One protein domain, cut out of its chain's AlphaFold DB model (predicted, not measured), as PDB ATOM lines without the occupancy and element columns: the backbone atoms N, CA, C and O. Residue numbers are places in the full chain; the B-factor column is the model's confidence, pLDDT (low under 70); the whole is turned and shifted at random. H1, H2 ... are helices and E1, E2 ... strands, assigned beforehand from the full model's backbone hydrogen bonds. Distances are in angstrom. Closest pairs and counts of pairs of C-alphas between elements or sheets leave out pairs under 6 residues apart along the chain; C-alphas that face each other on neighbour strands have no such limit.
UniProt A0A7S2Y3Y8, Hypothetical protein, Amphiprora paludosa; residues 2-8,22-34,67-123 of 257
ATOM      1  N   CYS A   2     -12.807 -37.992  28.303       43.84
ATOM      2  CA  CYS A   2     -14.121 -37.816  28.939       43.84
ATOM      3  C   CYS A   2     -14.600 -36.352  28.811       43.84
ATOM      4  O   CYS A   2     -15.642 -36.058  28.235       43.84
ATOM      5  N   LEU A   3     -13.742 -35.409  29.210       47.84
ATOM      6  CA  LEU A   3     -14.054 -33.974  29.257       47.84
ATOM      7  C   LEU A   3     -14.468 -33.383  27.893       47.84
ATOM      8  O   LEU A   3     -15.325 -32.511  27.814       47.84
ATOM      9  N   THR A   4     -13.923 -33.908  26.794       44.41
ATOM     10  CA  THR A   4     -14.216 -33.429  25.433       44.41
ATOM     11  C   THR A   4     -15.613 -33.833  24.939       44.41
ATOM     12  O   THR A   4     -16.200 -33.113  24.137       44.41
ATOM     13  N   ASN A   5     -16.169 -34.951  25.427       42.94
ATOM     14  CA  ASN A   5     -17.522 -35.409  25.071       42.94
ATOM     15  C   ASN A   5     -18.620 -34.704  25.880       42.94
ATOM     16  O   ASN A   5     -19.771 -34.679  25.446       42.94
ATOM     17  N   ALA A   6     -18.281 -34.118  27.031       52.94
ATOM     18  CA  ALA A   6     -19.233 -33.402  27.874       52.94
ATOM     19  C   ALA A   6     -19.547 -31.976  27.374       52.94
ATOM     20  O   ALA A   6     -20.477 -31.352  27.878       52.94
ATOM     21  N   GLY A   7     -18.816 -31.459  26.376       42.56
ATOM     22  CA  GLY A   7     -19.039 -30.115  25.828       42.56
ATOM     23  C   GLY A   7     -18.743 -28.983  26.818       42.56
ATOM     24  O   GLY A   7     -19.238 -27.875  26.640       42.56
ATOM     25  N   MET A   8     -17.963 -29.264  27.862       44.06
ATOM     26  CA  MET A   8     -17.661 -28.317  28.932       44.06
ATOM     27  C   MET A   8     -16.405 -27.524  28.562       44.06
ATOM     28  O   MET A   8     -15.320 -28.092  28.453       44.06
ATOM     29  N   GLU A  22      -5.303 -39.694  48.142       57.22
ATOM     30  CA  GLU A  22      -4.258 -39.287  47.190       57.22
ATOM     31  C   GLU A  22      -4.620 -39.759  45.766       57.22
ATOM     32  O   GLU A  22      -4.035 -40.704  45.227       57.22
ATOM     33  N   ILE A  23      -5.595 -39.088  45.135       62.34
ATOM     34  CA  ILE A  23      -6.090 -39.343  43.770       62.34
ATOM     35  C   ILE A  23      -4.922 -39.506  42.795       62.34
ATOM     36  O   ILE A  23      -4.944 -40.373  41.924       62.34
ATOM     37  N   GLN A  24      -3.873 -38.705  42.990       62.09
ATOM     38  CA  GLN A  24      -2.655 -38.676  42.186       62.09
ATOM     39  C   GLN A  24      -2.016 -40.062  42.013       62.09
ATOM     40  O   GLN A  24      -1.519 -40.368  40.932       62.09
ATOM     41  N   ARG A  25      -2.077 -40.939  43.026       60.88
ATOM     42  CA  ARG A  25      -1.505 -42.296  42.946       60.88
ATOM     43  C   ARG A  25      -2.293 -43.248  42.059       60.88
ATOM     44  O   ARG A  25      -1.719 -44.231  41.601       60.88
ATOM     45  N   TYR A  26      -3.569 -42.958  41.838       66.19
ATOM     46  CA  TYR A  26      -4.502 -43.790  41.083       66.19
ATOM     47  C   TYR A  26      -4.901 -43.157  39.745       66.19
ATOM     48  O   TYR A  26      -5.771 -43.687  39.060       66.19
ATOM     49  N   LEU A  27      -4.271 -42.038  39.357       69.12
ATOM     50  CA  LEU A  27      -4.340 -41.500  37.993       69.12
ATOM     51  C   LEU A  27      -3.576 -42.379  36.992       69.12
ATOM     52  O   LEU A  27      -3.870 -42.362  35.799       69.12
ATOM     53  N   GLU A  28      -2.628 -43.169  37.487       76.06
ATOM     54  CA  GLU A  28      -1.907 -44.185  36.732       76.06
ATOM     55  C   GLU A  28      -2.425 -45.570  37.119       76.06
ATOM     56  O   GLU A  28      -2.772 -45.815  38.276       76.06
ATOM     57  N   CYS A  29      -2.492 -46.485  36.148       81.88
ATOM     58  CA  CYS A  29      -2.861 -47.867  36.422       81.88
ATOM     59  C   CYS A  29      -1.797 -48.498  37.328       81.88
ATOM     60  O   CYS A  29      -0.639 -48.634  36.926       81.88
ATOM     61  N   LYS A  30      -2.177 -48.855  38.554       81.19
ATOM     62  CA  LYS A  30      -1.253 -49.367  39.572       81.19
ATOM     63  C   LYS A  30      -1.722 -50.670  40.165       81.19
ATOM     64  O   LYS A  30      -2.908 -50.955  40.194       81.19
ATOM     65  N   GLU A  31      -0.786 -51.442  40.693       81.94
ATOM     66  CA  GLU A  31      -1.103 -52.634  41.470       81.94
ATOM     67  C   GLU A  31      -1.995 -52.320  42.661       81.94
ATOM     68  O   GLU A  31      -1.802 -51.346  43.389       81.94
ATOM     69  N   MET A  32      -3.006 -53.167  42.833       76.50
ATOM     70  CA  MET A  32      -3.828 -53.179  44.024       76.50
ATOM     71  C   MET A  32      -2.984 -53.731  45.167       76.50
ATOM     72  O   MET A  32      -2.900 -54.943  45.371       76.50
ATOM     73  N   GLU A  33      -2.357 -52.827  45.906       66.25
ATOM     74  CA  GLU A  33      -1.697 -53.165  47.156       66.25
ATOM     75  C   GLU A  33      -2.761 -53.664  48.142       66.25
ATOM     76  O   GLU A  33      -3.778 -53.013  48.383       66.25
ATOM     77  N   ALA A  34      -2.562 -54.869  48.670       57.53
ATOM     78  CA  ALA A  34      -3.315 -55.308  49.829       57.53
ATOM     79  C   ALA A  34      -2.733 -54.581  51.039       57.53
ATOM     80  O   ALA A  34      -1.553 -54.784  51.340       57.53
ATOM     81  N   TRP A  67      -5.073 -66.546  42.816       45.53
ATOM     82  CA  TRP A  67      -5.156 -65.232  42.178       45.53
ATOM     83  C   TRP A  67      -3.743 -64.762  41.828       45.53
ATOM     84  O   TRP A  67      -3.272 -63.760  42.342       45.53
ATOM     85  N   ASP A  68      -3.078 -65.481  40.924       44.91
ATOM     86  CA  ASP A  68      -1.862 -65.006  40.236       44.91
ATOM     87  C   ASP A  68      -2.189 -63.916  39.185       44.91
ATOM     88  O   ASP A  68      -1.364 -63.553  38.355       44.91
ATOM     89  N   GLY A  69      -3.428 -63.413  39.173       54.66
ATOM     90  CA  GLY A  69      -3.795 -62.216  38.433       54.66
ATOM     91  C   GLY A  69      -3.557 -61.009  39.321       54.66
ATOM     92  O   GLY A  69      -4.372 -60.737  40.202       54.66
ATOM     93  N   GLU A  70      -2.452 -60.307  39.095       72.12
ATOM     94  CA  GLU A  70      -2.176 -59.021  39.729       72.12
ATOM     95  C   GLU A  70      -3.287 -58.041  39.350       72.12
ATOM     96  O   GLU A  70      -3.361 -57.544  38.226       72.12
ATOM     97  N   TYR A  71      -4.199 -57.795  40.284       84.06
ATOM     98  CA  TYR A  71      -5.219 -56.786  40.086       84.06
ATOM     99  C   TYR A  71      -4.572 -55.417  40.037       84.06
ATOM    100  O   TYR A  71      -3.750 -55.075  40.888       84.06
ATOM    101  N   LYS A  72      -5.001 -54.616  39.072       88.00
ATOM    102  CA  LYS A  72      -4.591 -53.227  38.945       88.00
ATOM    103  C   LYS A  72      -5.792 -52.328  39.226       88.00
ATOM    104  O   LYS A  72      -6.913 -52.665  38.856       88.00
ATOM    105  N   ILE A  73      -5.586 -51.212  39.907       88.38
ATOM    106  CA  ILE A  73      -6.566 -50.151  40.121       88.38
ATOM    107  C   ILE A  73      -6.196 -48.994  39.204       88.38
ATOM    108  O   ILE A  73      -5.032 -48.600  39.132       88.38
ATOM    109  N   GLY A  74      -7.186 -48.427  38.528       88.00
ATOM    110  CA  GLY A  74      -6.967 -47.238  37.718       88.00
ATOM    111  C   GLY A  74      -8.257 -46.552  37.290       88.00
ATOM    112  O   GLY A  74      -9.357 -47.064  37.544       88.00
ATOM    113  N   PRO A  75      -8.137 -45.378  36.656       88.56
ATOM    114  CA  PRO A  75      -9.274 -44.573  36.269       88.56
ATOM    115  C   PRO A  75      -9.826 -45.045  34.920       88.56
ATOM    116  O   PRO A  75      -9.081 -45.416  34.012       88.56
ATOM    117  N   TYR A  76     -11.141 -44.980  34.750       85.19
ATOM    118  CA  TYR A  76     -11.799 -45.241  33.475       85.19
ATOM    119  C   TYR A  76     -12.966 -44.287  33.243       85.19
ATOM    120  O   TYR A  76     -13.599 -43.788  34.170       85.19
ATOM    121  N   CYS A  77     -13.255 -44.022  31.972       83.62
ATOM    122  CA  CYS A  77     -14.412 -43.222  31.598       83.62
ATOM    123  C   CYS A  77     -15.700 -44.022  31.819       83.62
ATOM    124  O   CYS A  77     -15.825 -45.143  31.314       83.62
ATOM    125  N   ALA A  78     -16.678 -43.429  32.503       81.75
ATOM    126  CA  ALA A  78     -18.028 -43.974  32.542       81.75
ATOM    127  C   ALA A  78     -18.628 -44.058  31.130       81.75
ATOM    128  O   ALA A  78     -18.195 -43.383  30.194       81.75
ATOM    129  N   SER A  79     -19.657 -44.891  30.966       77.06
ATOM    130  CA  SER A  79     -20.292 -45.128  29.661       77.06
ATOM    131  C   SER A  79     -20.915 -43.877  29.033       77.06
ATOM    132  O   SER A  79     -21.114 -43.837  27.822       77.06
ATOM    133  N   ASP A  80     -21.243 -42.870  29.840       70.06
ATOM    134  CA  ASP A  80     -21.757 -41.578  29.377       70.06
ATOM    135  C   ASP A  80     -20.643 -40.605  28.941       70.06
ATOM    136  O   ASP A  80     -20.932 -39.561  28.356       70.06
ATOM    137  N   GLY A  81     -19.378 -40.954  29.202       70.44
ATOM    138  CA  GLY A  81     -18.202 -40.134  28.940       70.44
ATOM    139  C   GLY A  81     -18.090 -38.892  29.820       70.44
ATOM    140  O   GLY A  81     -17.232 -38.062  29.536       70.44
ATOM    141  N   LYS A  82     -18.936 -38.731  30.844       69.88
ATOM    142  CA  LYS A  82     -19.004 -37.502  31.651       69.88
ATOM    143  C   LYS A  82     -18.277 -37.611  32.980       69.88
ATOM    144  O   LYS A  82     -17.821 -36.594  33.484       69.88
ATOM    145  N   SER A  83     -18.145 -38.817  33.518       75.38
ATOM    146  CA  SER A  83     -17.421 -39.061  34.762       75.38
ATOM    147  C   SER A  83     -16.197 -39.942  34.553       75.38
ATOM    148  O   SER A  83     -16.149 -40.800  33.662       75.38
ATOM    149  N   ILE A  84     -15.189 -39.707  35.389       82.31
ATOM    150  CA  ILE A  84     -14.007 -40.559  35.504       82.31
ATOM    151  C   ILE A  84     -14.186 -41.357  36.788       82.31
ATOM    152  O   ILE A  84     -14.183 -40.782  37.868       82.31
ATOM    153  N   LEU A  85     -14.369 -42.665  36.665       87.56
ATOM    154  CA  LEU A  85     -14.576 -43.575  37.786       87.56
ATOM    155  C   LEU A  85     -13.304 -44.374  38.049       87.56
ATOM    156  O   LEU A  85     -12.458 -44.520  37.166       87.56
ATOM    157  N   LEU A  86     -13.192 -44.947  39.239       88.69
ATOM    158  CA  LEU A  86     -12.113 -45.856  39.594       88.69
ATOM    159  C   LEU A  86     -12.569 -47.311  39.457       88.69
ATOM    160  O   LEU A  86     -13.656 -47.692  39.898       88.69
ATOM    161  N   GLY A  87     -11.747 -48.129  38.806       89.12
ATOM    162  CA  GLY A  87     -12.043 -49.529  38.518       89.12
ATOM    163  C   GLY A  87     -10.886 -50.450  38.878       89.12
ATOM    164  O   GLY A  87      -9.769 -50.003  39.126       89.12
ATOM    165  N   VAL A  88     -11.171 -51.752  38.885       89.75
ATOM    166  CA  VAL A  88     -10.169 -52.811  39.045       89.75
ATOM    167  C   VAL A  88     -10.066 -53.592  37.738       89.75
ATOM    168  O   VAL A  88     -11.087 -53.934  37.134       89.75
ATOM    169  N   PHE A  89      -8.842 -53.898  37.326       89.88
ATOM    170  CA  PHE A  89      -8.470 -54.442  36.024       89.88
ATOM    171  C   PHE A  89      -7.493 -55.610  36.182       89.88
ATOM    172  O   PHE A  89      -6.898 -55.788  37.245       89.88
ATOM    173  N   TYR A  90      -7.350 -56.420  35.132       85.44
ATOM    174  CA  TYR A  90      -6.394 -57.539  35.098       85.44
ATOM    175  C   TYR A  90      -5.070 -57.201  34.400       85.44
ATOM    176  O   TYR A  90      -4.167 -58.033  34.380       85.44
ATOM    177  N   ASP A  91      -4.973 -56.036  33.765       80.44
ATOM    178  CA  ASP A  91      -3.838 -55.631  32.943       80.44
ATOM    179  C   ASP A  91      -3.224 -54.312  33.418       80.44
ATOM    180  O   ASP A  91      -3.929 -53.427  33.900       80.44
ATOM    181  N   ASP A  92      -1.919 -54.155  33.187       80.94
ATOM    182  CA  ASP A  92      -1.135 -52.963  33.555       80.94
ATOM    183  C   ASP A  92      -1.578 -51.679  32.841       80.94
ATOM    184  O   ASP A  92      -1.174 -50.582  33.216       80.94
ATOM    185  N   ALA A  93      -2.390 -51.798  31.787       82.38
ATOM    186  CA  ALA A  93      -2.934 -50.660  31.058       82.38
ATOM    187  C   ALA A  93      -4.362 -50.291  31.500       82.38
ATOM    188  O   ALA A  93      -4.932 -49.347  30.953       82.38
ATOM    189  N   CYS A  94      -4.943 -51.007  32.471       85.88
ATOM    190  CA  CYS A  94      -6.307 -50.805  32.960       85.88
ATOM    191  C   CYS A  94      -7.356 -50.787  31.831       85.88
ATOM    192  O   CYS A  94      -8.255 -49.946  31.786       85.88
ATOM    193  N   THR A  95      -7.234 -51.723  30.885       82.00
ATOM    194  CA  THR A  95      -8.119 -51.835  29.712       82.00
ATOM    195  C   THR A  95      -9.125 -52.981  29.815       82.00
ATOM    196  O   THR A  95     -10.195 -52.923  29.203       82.00
ATOM    197  N   VAL A  96      -8.812 -54.015  30.595       85.81
ATOM    198  CA  VAL A  96      -9.608 -55.231  30.766       85.81
ATOM    199  C   VAL A  96     -10.217 -55.234  32.170       85.81
ATOM    200  O   VAL A  96      -9.536 -55.588  33.137       85.81
ATOM    201  N   PRO A  97     -11.496 -54.839  32.318       86.00
ATOM    202  CA  PRO A  97     -12.122 -54.730  33.628       86.00
ATOM    203  C   PRO A  97     -12.240 -56.101  34.295       86.00
ATOM    204  O   PRO A  97     -12.660 -57.088  33.679       86.00
ATOM    205  N   ALA A  98     -11.920 -56.154  35.584       86.25
ATOM    206  CA  ALA A  98     -12.079 -57.352  36.381       86.25
ATOM    207  C   ALA A  98     -13.559 -57.574  36.707       86.25
ATOM    208  O   ALA A  98     -14.182 -56.789  37.424       86.25
ATOM    209  N   SER A  99     -14.121 -58.683  36.222       82.50
ATOM    210  CA  SER A  99     -15.539 -59.031  36.428       82.50
ATOM    211  C   SER A  99     -15.953 -59.094  37.906       82.50
ATOM    212  O   SER A  99     -17.103 -58.837  38.250       82.50
ATOM    213  N   ASN A 100     -14.999 -59.389  38.789       84.00
ATOM    214  CA  ASN A 100     -15.164 -59.449  40.234       84.00
ATOM    215  C   ASN A 100     -14.387 -58.334  40.965       84.00
ATOM    216  O   ASN A 100     -14.161 -58.440  42.171       84.00
ATOM    217  N   GLY A 101     -13.987 -57.272  40.260       82.12
ATOM    218  CA  GLY A 101     -13.099 -56.220  40.756       82.12
ATOM    219  C   GLY A 101     -13.570 -55.548  42.047       82.12
ATOM    220  O   GLY A 101     -12.820 -55.474  43.015       82.12
ATOM    221  N   ALA A 102     -14.846 -55.159  42.119       80.69
ATOM    222  CA  ALA A 102     -15.417 -54.545  43.321       80.69
ATOM    223  C   ALA A 102     -15.394 -55.489  44.539       80.69
ATOM    224  O   ALA A 102     -15.106 -55.070  45.658       80.69
ATOM    225  N   SER A 103     -15.675 -56.780  44.329       82.00
ATOM    226  CA  SER A 103     -15.575 -57.785  45.393       82.00
ATOM    227  C   SER A 103     -14.131 -58.115  45.763       82.00
ATOM    228  O   SER A 103     -13.864 -58.346  46.937       82.00
ATOM    229  N   ALA A 104     -13.210 -58.112  44.795       82.56
ATOM    230  CA  ALA A 104     -11.789 -58.344  45.029       82.56
ATOM    231  C   ALA A 104     -11.198 -57.224  45.891       82.56
ATOM    232  O   ALA A 104     -10.647 -57.509  46.951       82.56
ATOM    233  N   TYR A 105     -11.437 -55.964  45.512       83.38
ATOM    234  CA  TYR A 105     -11.035 -54.801  46.303       83.38
ATOM    235  C   TYR A 105     -11.610 -54.860  47.718       83.38
ATOM    236  O   TYR A 105     -10.884 -54.735  48.700       83.38
ATOM    237  N   ARG A 106     -12.913 -55.135  47.840       81.50
ATOM    238  CA  ARG A 106     -13.582 -55.215  49.140       81.50
ATOM    239  C   ARG A 106     -13.010 -56.316  50.033       81.50
ATOM    240  O   ARG A 106     -12.900 -56.122  51.238       81.50
ATOM    241  N   ASN A 107     -12.660 -57.468  49.465       80.81
ATOM    242  CA  ASN A 107     -12.073 -58.569  50.225       80.81
ATOM    243  C   ASN A 107     -10.633 -58.263  50.665       80.81
ATOM    244  O   ASN A 107     -10.237 -58.700  51.742       80.81
ATOM    245  N   MET A 108      -9.874 -57.516  49.858       78.06
ATOM    246  CA  MET A 108      -8.479 -57.163  50.150       78.06
ATOM    247  C   MET A 108      -8.353 -55.955  51.089       78.06
ATOM    248  O   MET A 108      -7.399 -55.896  51.853       78.06
ATOM    249  N   ASN A 109      -9.346 -55.060  51.114       78.00
ATOM    250  CA  ASN A 109      -9.342 -53.831  51.919       78.00
ATOM    251  C   ASN A 109     -10.360 -53.863  53.075       78.00
ATOM    252  O   ASN A 109     -11.104 -52.908  53.299       78.00
ATOM    253  N   TYR A 110     -10.429 -54.979  53.810       80.06
ATOM    254  CA  TYR A 110     -11.234 -55.137  55.040       80.06
ATOM    255  C   TYR A 110     -12.721 -54.769  54.917       80.06
ATOM    256  O   TYR A 110     -13.330 -54.240  55.848       80.06
ATOM    257  N   GLY A 111     -13.338 -55.043  53.772       76.50
ATOM    258  CA  GLY A 111     -14.746 -54.727  53.553       76.50
ATOM    259  C   GLY A 111     -15.009 -53.310  53.041       76.50
ATOM    260  O   GLY A 111     -16.173 -52.986  52.794       76.50
ATOM    261  N   ARG A 112     -13.977 -52.479  52.839       77.44
ATOM    262  CA  ARG A 112     -14.134 -51.126  52.285       77.44
ATOM    263  C   ARG A 112     -14.493 -51.183  50.801       77.44
ATOM    264  O   ARG A 112     -13.970 -52.001  50.045       77.44
ATOM    265  N   ALA A 113     -15.424 -50.330  50.387       81.19
ATOM    266  CA  ALA A 113     -15.756 -50.164  48.977       81.19
ATOM    267  C   ALA A 113     -14.653 -49.366  48.271       81.19
ATOM    268  O   ALA A 113     -14.017 -48.522  48.893       81.19
ATOM    269  N   LEU A 114     -14.449 -49.634  46.978       83.19
ATOM    270  CA  LEU A 114     -13.530 -48.864  46.142       83.19
ATOM    271  C   LEU A 114     -14.037 -47.413  46.041       83.19
ATOM    272  O   LEU A 114     -15.149 -47.220  45.526       83.19
ATOM    273  N   PRO A 115     -13.267 -46.413  46.515       82.38
ATOM    274  CA  PRO A 115     -13.618 -45.005  46.355       82.38
ATOM    275  C   PRO A 115     -13.798 -44.653  44.877       82.38
ATOM    276  O   PRO A 115     -13.144 -45.245  44.021       82.38
ATOM    277  N   TYR A 116     -14.703 -43.720  44.572       83.56
ATOM    278  CA  TYR A 116     -14.975 -43.263  43.200       83.56
ATOM    279  C   TYR A 116     -15.383 -44.372  42.208       83.56
ATOM    280  O   TYR A 116     -15.283 -44.219  40.994       83.56
ATOM    281  N   SER A 117     -15.870 -45.517  42.699       85.12
ATOM    282  CA  SER A 117     -16.368 -46.598  41.831       85.12
ATOM    283  C   SER A 117     -17.722 -46.288  41.186       85.12
ATOM    284  O   SER A 117     -18.043 -46.829  40.128       85.12
ATOM    285  N   SER A 118     -18.509 -45.411  41.813       81.69
ATOM    286  CA  SER A 118     -19.810 -44.928  41.329       81.69
ATOM    287  C   SER A 118     -19.901 -43.406  41.223       81.69
ATOM    288  O   SER A 118     -20.880 -42.893  40.688       81.69
ATOM    289  N   GLU A 119     -18.906 -42.696  41.745       81.44
ATOM    290  CA  GLU A 119     -18.823 -41.240  41.774       81.44
ATOM    291  C   GLU A 119     -17.567 -40.792  41.033       81.44
ATOM    292  O   GLU A 119     -16.558 -41.496  41.041       81.44
ATOM    293  N   SER A 120     -17.644 -39.653  40.351       80.12
ATOM    294  CA  SER A 120     -16.531 -39.155  39.548       80.12
ATOM    295  C   SER A 120     -15.380 -38.695  40.443       80.12
ATOM    296  O   SER A 120     -15.606 -37.918  41.361       80.12
ATOM    297  N   ILE A 121     -14.151 -39.119  40.134       76.94
ATOM    298  CA  ILE A 121     -12.908 -38.657  40.784       76.94
ATOM    299  C   ILE A 121     -12.804 -37.129  40.750       76.94
ATOM    300  O   ILE A 121     -12.312 -36.502  41.678       76.94
ATOM    301  N   ILE A 122     -13.250 -36.541  39.642       68.50
ATOM    302  CA  ILE A 122     -13.381 -35.099  39.484       68.50
ATOM    303  C   ILE A 122     -14.880 -34.835  39.407       68.50
ATOM    304  O   ILE A 122     -15.500 -35.344  38.461       68.50
ATOM    305  N   PRO A 123     -15.476 -34.103  40.361       61.72
ATOM    306  CA  PRO A 123     -16.874 -33.722  40.259       61.72
ATOM    307  C   PRO A 123     -17.082 -33.030  38.913       61.72
ATOM    308  O   PRO A 123     -16.258 -32.228  38.476       61.72
TER     309      PRO A 123
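Overview. This is residues 2 to 8, 22 to 34 and 67 to 123 of the 257 residues of the protein "Hypothetical protein" of Amphiprora paludosa (UniProt A0A7S2Y3Y8). With little regular structure, this is a two-stranded hairpin, E1 and E2, running through the middle of loops, with H3 near one end and small H1 near the other. Residues 109 to 123, unnamed, fold back past E2. The 77 printed residues run H1 H2 E1 E2 H3; the class is mixed, with 28 in named elements. The whole is compact, radius of gyration of the C-alphas 12.5 A, yet elongated, spanning 41 by 22 by 22 A.

Arrangement. E1, residues 72 to 77, and E2, residues 84 to 89, form an antiparallel hairpin at 144 degrees; N 74 and O 87, 3.1 A apart, are within hydrogen-bond range. Residues 30 to 31 pair antiparallel with residues 72 to 73. The closest C-alphas of E2 and H3, residues 101 to 108, are those of Val 88 and Gly 101, 4.8 A. For E1 and H2, residues 23 to 26, they are Gly 74 and Tyr 26, 5.4 A; for E1 and H1, residues 2 to 5, Cys 77 and Cys 2, 6.0 A. Every O i to N i+4 pair in H3 is within hydrogen-bond range; H1 and H2 are too short for one.

Along the chain. E1 spans 15.8 A from C-alpha 72 at (-4.591, -53.227, 38.945), E2 15.0 A, and H3 10.5 A to C-alpha 108 at (-8.479, -57.163, 50.150).

Size, cuts and confidence. Cuts leave gaps of 25.2 A between C-alphas 8 and 22 and 12.7 A between 34 and 67. The link E2 to H3 is long. pLDDT is under 70 in 21 residues, among them 2 to 8.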